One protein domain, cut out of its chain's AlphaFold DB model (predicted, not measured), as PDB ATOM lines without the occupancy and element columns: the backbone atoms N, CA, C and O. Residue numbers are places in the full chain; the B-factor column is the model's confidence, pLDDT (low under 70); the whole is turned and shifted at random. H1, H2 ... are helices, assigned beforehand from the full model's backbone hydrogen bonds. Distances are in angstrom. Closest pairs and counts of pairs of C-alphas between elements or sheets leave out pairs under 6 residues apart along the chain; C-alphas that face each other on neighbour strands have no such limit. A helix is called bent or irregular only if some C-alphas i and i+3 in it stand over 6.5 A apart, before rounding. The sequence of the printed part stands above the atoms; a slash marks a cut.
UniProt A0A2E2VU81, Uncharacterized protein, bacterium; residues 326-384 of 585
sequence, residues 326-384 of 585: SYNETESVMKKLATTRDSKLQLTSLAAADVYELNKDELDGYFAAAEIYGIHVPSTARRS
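AT A GLANCE: This is residues 326 to 384 of the 585 residues of an uncharacterized protein of bacterium (UniProt A0A2E2VU81). Two helices, H1 and H3, make a V, with the first part of H1 meeting the later part of H3; the short helix H2 sits at the open side of the V, near both of its arms, and the three make a triangle. Residues 342 to 350, of which 342 belongs to H1 and the others to the link from H1 to H2, stick out as a loop away from the body, and the last stretch, residues 373 to 384, folds back across one side of the triangle. The printed part has 59 residues with three named helices, H1, H2 and H3 in that order along the chain, and no named strand; its class is all helix. The whole is compact, with a radius of gyration of the C-alphas of 11.4 A, yet its outline is elongated, with spans of 34 by 19 by 17 A.

HOW THE PARTS SIT: The first helix, H1, residues 327 to 342, is followed by a short link of 9 residues, and then by H2, residues 352 to 358. H1 and H2 are close but not clearly touching, with 2 pairs of C-alphas within 8 A. Their closest C-alphas are those of Arg 341 and Ala 352, 6.9 A apart. The two run opposite ways at a steep tilt of 52 degrees, with their centres 14.4 A apart. A tight link of 1 residue leads from H2 to H3, residues 360 to 372. H2 and H3 are close but not clearly touching, with 1 pair of C-alphas within 8 A, those of Tyr 356 and Leu 363, 7.0 A apart. They run opposite ways at a steep tilt of 66 degrees. H3 touches H1, with 8 pairs of C-alphas within 8 A, and the closest are those of Thr 330 and Tyr 366, 5.6 A apart. H1 touches H3 with residues 327 to 333 alone, and H3 touches H1 with residues 366 to 370 alone. H1 and H3 run opposite ways at a steep tilt of 64 degrees, with their centres 11.8 A apart. In H2 every pair of O i and N i+4 is within hydrogen-bond range; in H1 10 of 12 such pairs are, and in H3 8 of 9.

IN THESE COORDINATES: H1 begins at Tyr 327, with its C-alpha at (85.234, 219.145, 250.643), and ends at Asp 342, with its C-alpha at (86.861, 237.833, 237.308). It is the longest helix, with 16 residues and 23.0 A from first to last C-alpha. H2 runs from Ala 352 to Leu 358, 7 residues over 9.9 A. H3 runs from Lys 360 to Ile 372, 13 residues over 18.6 A, and its last C-alpha stands at (86.782, 213.030, 243.538). None of the three helices is bent or irregular. Residues 373 to 384 hold no named element, and their C-alphas lie 5 to 15 A from the mean of the C-alphas.

THE WHOLE: The two C-alphas farthest apart are those of Leu 347 and Ile 372, 34.7 A from each other. Residues 342 to 350 stand free; without them the body has 50 residues, spans 26 by 21 by 16 A and has a radius of gyration of 10.0 A. The first and last printed C-alphas, those of Ser 326 and Ser 384, are 25.4 A apart. The printed part has no cut, and no link between its helices is long. The mean pLDDT of the printed part is 79.8, and the model's confidence is low, under 70, at residues 341 to 355 and 380 to 384. The mean pLDDT is 88 in H1, 70 in H2 and 93 in H3.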
ATOM      1  N   SER A 326      89.635 218.364 252.708       98.25
ATOM      2  CA  SER A 326      88.189 218.323 252.936       98.25
ATOM      3  C   SER A 326      87.412 218.921 251.762       98.25
ATOM      4  O   SER A 326      87.939 219.737 250.995       98.25
ATOM      5  N   TYR A 327      86.130 218.569 251.648       97.94
ATOM      6  CA  TYR A 327      85.234 219.145 250.643       97.94
ATOM      7  C   TYR A 327      85.186 220.679 250.739       97.94
ATOM      8  O   TYR A 327      85.386 221.361 249.738       97.94
ATOM      9  N   ASN A 328      84.963 221.239 251.934       98.12
ATOM     10  CA  ASN A 328      84.798 222.684 252.124       98.12
ATOM     11  C   ASN A 328      86.091 223.465 251.853       98.12
ATOM     12  O   ASN A 328      86.039 224.558 251.285       98.12
ATOM     13  N   GLU A 329      87.247 222.922 252.243       97.88
ATOM     14  CA  GLU A 329      88.556 223.508 251.929       97.88
ATOM     15  C   GLU A 329      88.762 223.546 250.409       97.88
ATOM     16  O   GLU A 329      89.024 224.610 249.841       97.88
ATOM     17  N   THR A 330      88.519 222.415 249.743       97.44
ATOM     18  CA  THR A 330      88.631 222.268 248.288       97.44
ATOM     19  C   THR A 330      87.688 223.211 247.547       97.44
ATOM     20  O   THR A 330      88.111 223.964 246.668       97.44
ATOM     21  N   GLU A 331      86.414 223.240 247.929       97.12
ATOM     22  CA  GLU A 331      85.406 224.102 247.320       97.12
ATOM     23  C   GLU A 331      85.744 225.589 247.523       97.12
ATOM     24  O   GLU A 331      85.612 226.393 246.596       97.12
ATOM     25  N   SER A 332      86.233 225.965 248.710       96.44
ATOM     26  CA  SER A 332      86.679 227.331 249.010       96.44
ATOM     27  C   SER A 332      87.827 227.762 248.099       96.44
ATOM     28  O   SER A 332      87.790 228.865 247.541       96.44
ATOM     29  N   VAL A 333      88.828 226.898 247.907       94.56
ATOM     30  CA  VAL A 333      89.964 227.162 247.014       94.56
ATOM     31  C   VAL A 333      89.497 227.279 245.562       94.56
ATOM     32  O   VAL A 333      89.826 228.269 244.905       94.56
ATOM     33  N   MET A 334      88.654 226.360 245.078       93.88
ATOM     34  CA  MET A 334      88.115 226.420 243.711       93.88
ATOM     35  C   MET A 334      87.287 227.689 243.460       93.88
ATOM     36  O   MET A 334      87.445 228.337 242.421       93.88
ATOM     37  N   LYS A 335      86.463 228.113 244.429       92.50
ATOM     38  CA  LYS A 335      85.703 229.374 244.356       92.50
ATOM     39  C   LYS A 335      86.623 230.594 244.319       92.50
ATOM     40  O   LYS A 335      86.417 231.478 243.488       92.50
ATOM     41  N   LYS A 336      87.657 230.644 245.167       89.88
ATOM     42  CA  LYS A 336      88.639 231.743 245.166       89.88
ATOM     43  C   LYS A 336      89.338 231.851 243.812       89.88
ATOM     44  O   LYS A 336      89.322 232.934 243.230       89.88
ATOM     45  N   LEU A 337      89.834 230.737 243.269       86.12
ATOM     46  CA  LEU A 337      90.475 230.693 241.949       86.12
ATOM     47  C   LEU A 337      89.554 231.195 240.828       86.12
ATOM     48  O   LEU A 337      90.006 231.928 239.946       86.12
ATOM     49  N   ALA A 338      88.262 230.859 240.876       84.75
ATOM     50  CA  ALA A 338      87.282 231.381 239.926       84.75
ATOM     51  C   ALA A 338      87.106 232.908 240.062       84.75
ATOM     52  O   ALA A 338      87.142 233.624 239.063       84.75
ATOM     53  N   THR A 339      86.987 233.427 241.290       82.81
ATOM     54  CA  THR A 339      86.754 234.865 241.537       82.81
ATOM     55  C   THR A 339      87.966 235.766 241.283       82.81
ATOM     56  O   THR A 339      87.796 236.862 240.750       82.81
ATOM     57  N   THR A 340      89.189 235.323 241.604       71.69
ATOM     58  CA  THR A 340      90.429 236.095 241.375       71.69
ATOM     59  C   THR A 340      90.645 236.401 239.891       71.69
ATOM     60  O   THR A 340      91.243 237.415 239.536       71.69
ATOM     61  N   ARG A 341      90.106 235.562 239.002       65.25
ATOM     62  CA  ARG A 341      90.116 235.809 237.560       65.25
ATOM     63  C   ARG A 341      89.129 236.902 237.139       65.25
ATOM     64  O   ARG A 341      89.460 237.722 236.282       65.25
ATOM     65  N   ASP A 342      87.926 236.904 237.706       61.12
ATOM     66  CA  ASP A 342      86.861 237.833 237.308       61.12
ATOM     67  C   ASP A 342      87.104 239.258 237.819       61.12
ATOM     68  O   ASP A 342      86.620 240.232 237.231       61.12
ATOM     69  N   SER A 343      87.935 239.417 238.854       58.00
ATOM     70  CA  SER A 343      88.420 240.722 239.288       58.00
ATOM     71  C   SER A 343      89.448 241.296 238.303       58.00
ATOM     72  O   SER A 343      90.639 241.361 238.593       58.00
ATOM     73  N   LYS A 344      88.982 241.838 237.170       52.25
ATOM     74  CA  LYS A 344      89.739 242.715 236.240       52.25
ATOM     75  C   LYS A 344      90.333 243.988 236.890       52.25
ATOM     76  O   LYS A 344      90.796 244.879 236.185       52.25
ATOM     77  N   LEU A 345      90.265 244.124 238.213       48.56
ATOM     78  CA  LEU A 345      90.350 245.389 238.942       48.56
ATOM     79  C   LEU A 345      91.434 245.439 240.029       48.56
ATOM     80  O   LEU A 345      91.499 246.441 240.736       48.56
ATOM     81  N   GLN A 346      92.310 244.435 240.162       46.91
ATOM     82  CA  GLN A 346      93.438 244.527 241.100       46.91
ATOM     83  C   GLN A 346      94.806 244.511 240.404       46.91
ATOM     84  O   GLN A 346      95.182 243.585 239.697       46.91
ATOM     85  N   LEU A 347      95.517 245.618 240.633       41.81
ATOM     86  CA  LEU A 347      96.817 246.083 240.142       41.81
ATOM     87  C   LEU A 347      98.026 245.225 240.577       41.81
ATOM     88  O   LEU A 347      99.079 245.766 240.907       41.81
ATOM     89  N   THR A 348      97.919 243.900 240.582       47.69
ATOM     90  CA  THR A 348      99.073 243.021 240.833       47.69
ATOM     91  C   THR A 348      99.363 242.205 239.586       47.69
ATOM     92  O   THR A 348      98.542 241.410 239.147       47.69
ATOM     93  N   SER A 349     100.530 242.441 238.996       51.31
ATOM     94  CA  SER A 349     100.979 241.993 237.672       51.31
ATOM     95  C   SER A 349     101.250 240.487 237.525       51.31
ATOM     96  O   SER A 349     102.032 240.113 236.658       51.31
ATOM     97  N   LEU A 350     100.671 239.632 238.370       57.56
ATOM     98  CA  LEU A 350     100.816 238.181 238.266       57.56
ATOM     99  C   LEU A 350      99.554 237.617 237.622       57.56
ATOM    100  O   LEU A 350      98.448 237.779 238.143       57.56
ATOM    101  N   ALA A 351      99.710 236.981 236.465       64.31
ATOM    102  CA  ALA A 351      98.623 236.245 235.846       64.31
ATOM    103  C   ALA A 351      98.237 235.063 236.752       64.31
ATOM    104  O   ALA A 351      99.065 234.532 237.489       64.31
ATOM    105  N   ALA A 352      96.991 234.584 236.672       61.91
ATOM    106  CA  ALA A 352      96.565 233.376 237.396       61.91
ATOM    107  C   ALA A 352      97.464 232.151 237.101       61.91
ATOM    108  O   ALA A 352      97.599 231.265 237.938       61.91
ATOM    109  N   ALA A 353      98.116 232.144 235.933       63.84
ATOM    110  CA  ALA A 353      99.145 231.183 235.551       63.84
ATOM    111  C   ALA A 353     100.364 231.215 236.485       63.84
ATOM    112  O   ALA A 353     100.833 230.167 236.909       63.84
ATOM    113  N   ASP A 354     100.831 232.411 236.854       68.25
ATOM    114  CA  ASP A 354     101.989 232.590 237.731       68.25
ATOM    115  C   ASP A 354     101.667 232.121 239.154       68.25
ATOM    116  O   ASP A 354     102.500 231.509 239.812       68.25
ATOM    117  N   VAL A 355     100.434 232.352 239.620       69.94
ATOM    118  CA  VAL A 355      99.964 231.855 240.925       69.94
ATOM    119  C   VAL A 355      99.905 230.328 240.948       69.94
ATOM    120  O   VAL A 355     100.255 229.737 241.969       69.94
ATOM    121  N   TYR A 356      99.495 229.693 239.842       72.00
ATOM    122  CA  TYR A 356      99.514 228.236 239.732       72.00
ATOM    123  C   TYR A 356     100.940 227.689 239.732       72.00
ATOM    124  O   TYR A 356     101.243 226.846 240.562       72.00
ATOM    125  N   GLU A 357     101.838 228.200 238.885       76.00
ATOM    126  CA  GLU A 357     103.231 227.723 238.846       76.00
ATOM    127  C   GLU A 357     103.960 227.937 240.186       76.00
ATOM    128  O   GLU A 357     104.774 227.109 240.586       76.00
ATOM    129  N   LEU A 358     103.641 229.009 240.925       78.44
ATOM    130  CA  LEU A 358     104.218 229.275 242.249       78.44
ATOM    131  C   LEU A 358     103.696 228.348 243.359       78.44
ATOM    132  O   LEU A 358     104.376 228.206 244.374       78.44
ATOM    133  N   ASN A 359     102.516 227.741 243.189       81.50
ATOM    134  CA  ASN A 359     101.866 226.886 244.195       81.50
ATOM    135  C   ASN A 359     101.426 225.537 243.607       81.50
ATOM    136  O   ASN A 359     100.445 224.949 244.062       81.50
ATOM    137  N   LYS A 360     102.122 225.075 242.565       83.62
ATOM    138  CA  LYS A 360     101.706 223.946 241.732       83.62
ATOM    139  C   LYS A 360     101.414 222.702 242.569       83.62
ATOM    140  O   LYS A 360     100.319 222.161 242.479       83.62
ATOM    141  N   ASP A 361     102.359 222.321 243.423       80.88
ATOM    142  CA  ASP A 361     102.274 221.099 244.226       80.88
ATOM    143  C   ASP A 361     101.091 221.129 245.211       80.88
ATOM    144  O   ASP A 361     100.428 220.120 245.433       80.88
ATOM    145  N   GLU A 362     100.768 222.304 245.767       86.25
ATOM    146  CA  GLU A 362      99.617 222.469 246.660       86.25
ATOM    147  C   GLU A 362      98.292 222.438 245.882       86.25
ATOM    148  O   GLU A 362      97.324 221.800 246.303       86.25
ATOM    149  N   LEU A 363      98.237 223.110 244.728       91.31
ATOM    150  CA  LEU A 363      97.030 223.204 243.904       91.31
ATOM    151  C   LEU A 363      96.690 221.898 243.186       91.31
ATOM    152  O   LEU A 363      95.506 221.608 243.012       91.31
ATOM    153  N   ASP A 364      97.689 221.099 242.814       92.19
ATOM    154  CA  ASP A 364      97.480 219.787 242.199       92.19
ATOM    155  C   ASP A 364      96.722 218.849 243.156       92.19
ATOM    156  O   ASP A 364      95.782 218.172 242.733       92.19
ATOM    157  N   GLY A 365      97.018 218.905 244.462       95.06
ATOM    158  CA  GLY A 365      96.256 218.194 245.495       95.06
ATOM    159  C   GLY A 365      94.785 218.615 245.563       95.06
ATOM    160  O   GLY A 365      93.887 217.771 245.565       95.06
ATOM    161  N   TYR A 366      94.508 219.922 245.528       96.31
ATOM    162  CA  TYR A 366      93.130 220.425 245.491       96.31
ATOM    163  C   TYR A 366      92.390 220.068 244.202       96.31
ATOM    164  O   TYR A 366      91.183 219.835 244.242       96.31
ATOM    165  N   PHE A 367      93.069 220.033 243.054       95.25
ATOM    166  CA  PHE A 367      92.442 219.611 241.802       95.25
ATOM    167  C   PHE A 367      92.105 218.123 241.805       95.25
ATOM    168  O   PHE A 367      91.028 217.767 241.328       95.25
ATOM    169  N   ALA A 368      92.977 217.284 242.368       95.62
ATOM    170  CA  ALA A 368      92.703 215.865 242.554       95.62
ATOM    171  C   ALA A 368      91.507 215.650 243.499       95.62
ATOM    172  O   ALA A 368      90.555 214.959 243.141       95.62
ATOM    173  N   ALA A 369      91.480 216.331 244.651       96.94
ATOM    174  CA  ALA A 369      90.349 216.269 245.578       96.94
ATOM    175  C   ALA A 369      89.041 216.769 244.937       96.94
ATOM    176  O   ALA A 369      87.985 216.161 245.100       96.94
ATOM    177  N   ALA A 370      89.100 217.863 244.168       97.31
ATOM    178  CA  ALA A 370      87.938 218.421 243.481       97.31
ATOM    179  C   ALA A 370      87.335 217.435 242.472       97.31
ATOM    180  O   ALA A 370      86.113 217.368 242.355       97.31
ATOM    181  N   GLU A 371      88.173 216.663 241.779       96.38
ATOM    182  CA  GLU A 371      87.736 215.623 240.848       96.38
ATOM    183  C   GLU A 371      86.956 214.515 241.566       96.38
ATOM    184  O   GLU A 371      85.842 214.199 241.148       96.38
ATOM    185  N   ILE A 372      87.467 214.028 242.702       96.75
ATOM    186  CA  ILE A 372      86.782 213.030 243.538       96.75
ATOM    187  C   ILE A 372      85.451 213.570 244.081       96.75
ATOM    188  O   ILE A 372      84.427 212.895 244.017       96.75
ATOM    189  N   TYR A 373      85.428 214.816 244.563       97.25
ATOM    190  CA  TYR A 373      84.216 215.449 245.092       97.25
ATOM    191  C   TYR A 373      83.210 215.907 244.024       97.25
ATOM    192  O   TYR A 373      82.128 216.386 244.376       97.25
ATOM    193  N   GLY A 374      83.544 215.825 242.733       96.44
ATOM    194  CA  GLY A 374      82.719 216.390 241.661       96.44
ATOM    195  C   GLY A 374      82.589 217.920 241.730       96.44
ATOM    196  O   GLY A 374      81.611 218.491 241.239       96.44
ATOM    197  N   ILE A 375      83.553 218.604 242.351       96.50
ATOM    198  CA  ILE A 375      83.624 220.066 242.392       96.50
ATOM    199  C   ILE A 375      84.146 220.549 241.038       96.50
ATOM    200  O   ILE A 375      85.202 220.134 240.565       96.50
ATOM    201  N   HIS A 376      83.416 221.466 240.402       94.88
ATOM    202  CA  HIS A 376      83.830 222.018 239.117       94.88
ATOM    203  C   HIS A 376      85.181 222.744 239.226       94.88
ATOM    204  O   HIS A 376      85.286 223.778 239.886       94.88
ATOM    205  N   VAL A 377      86.190 222.237 238.513       90.56
ATOM    206  CA  VAL A 377      87.478 222.913 238.335       90.56
ATOM    207  C   VAL A 377      87.390 223.824 237.105       90.56
ATOM    208  O   VAL A 377      87.175 223.325 235.994       90.56
ATOM    209  N   PRO A 378      87.581 225.149 237.242       83.88
ATOM    210  CA  PRO A 378      87.577 226.054 236.099       83.88
ATOM    211  C   PRO A 378      88.620 225.618 235.062       83.88
ATOM    212  O   PRO A 378      89.803 225.494 235.375       83.88
ATOM    213  N   SER A 379      88.218 225.433 233.802       79.31
ATOM    214  CA  SER A 379      89.103 224.951 232.723       79.31
ATOM    215  C   SER A 379      90.363 225.805 232.519       79.31
ATOM    216  O   SER A 379      91.384 225.313 232.040       79.31
ATOM    217  N   THR A 380      90.312 227.078 232.916       69.31
ATOM    218  CA  THR A 380      91.447 228.007 232.881       69.31
ATOM    219  C   THR A 380      92.457 227.814 234.005       69.31
ATOM    220  O   THR A 380      93.583 228.258 233.847       69.31
ATOM    221  N   ALA A 381      92.098 227.152 235.106       66.38
ATOM    222  CA  ALA A 381      93.039 226.831 236.181       66.38
ATOM    223  C   ALA A 381      94.019 225.712 235.775       66.38
ATOM    224  O   ALA A 381      95.131 225.658 236.280       66.38
ATOM    225  N   ARG A 382      93.635 224.859 234.810       65.75
ATOM    226  CA  ARG A 382      94.485 223.776 234.281       65.75
ATOM    227  C   ARG A 382      95.410 224.208 233.132       65.75
ATOM    228  O   ARG A 382      96.313 223.461 232.768       65.75
ATOM    229  N   ARG A 383      95.183 225.374 232.510       61.47
ATOM    230  CA  ARG A 383      95.956 225.833 231.339       61.47
ATOM    231  C   ARG A 383      96.844 227.011 231.722       61.47
ATOM    232  O   ARG A 383      96.373 228.143 231.751       61.47
ATOM    233  N   SER A 384      98.123 226.739 231.973       54.53
ATOM    234  CA  SER A 384      99.158 227.773 232.047       54.53
ATOM    235  C   SER A 384      99.449 228.289 230.626       54.53
ATOM    236  O   SER A 384      99.995 227.529 229.824       54.53
TER     237      SER A 384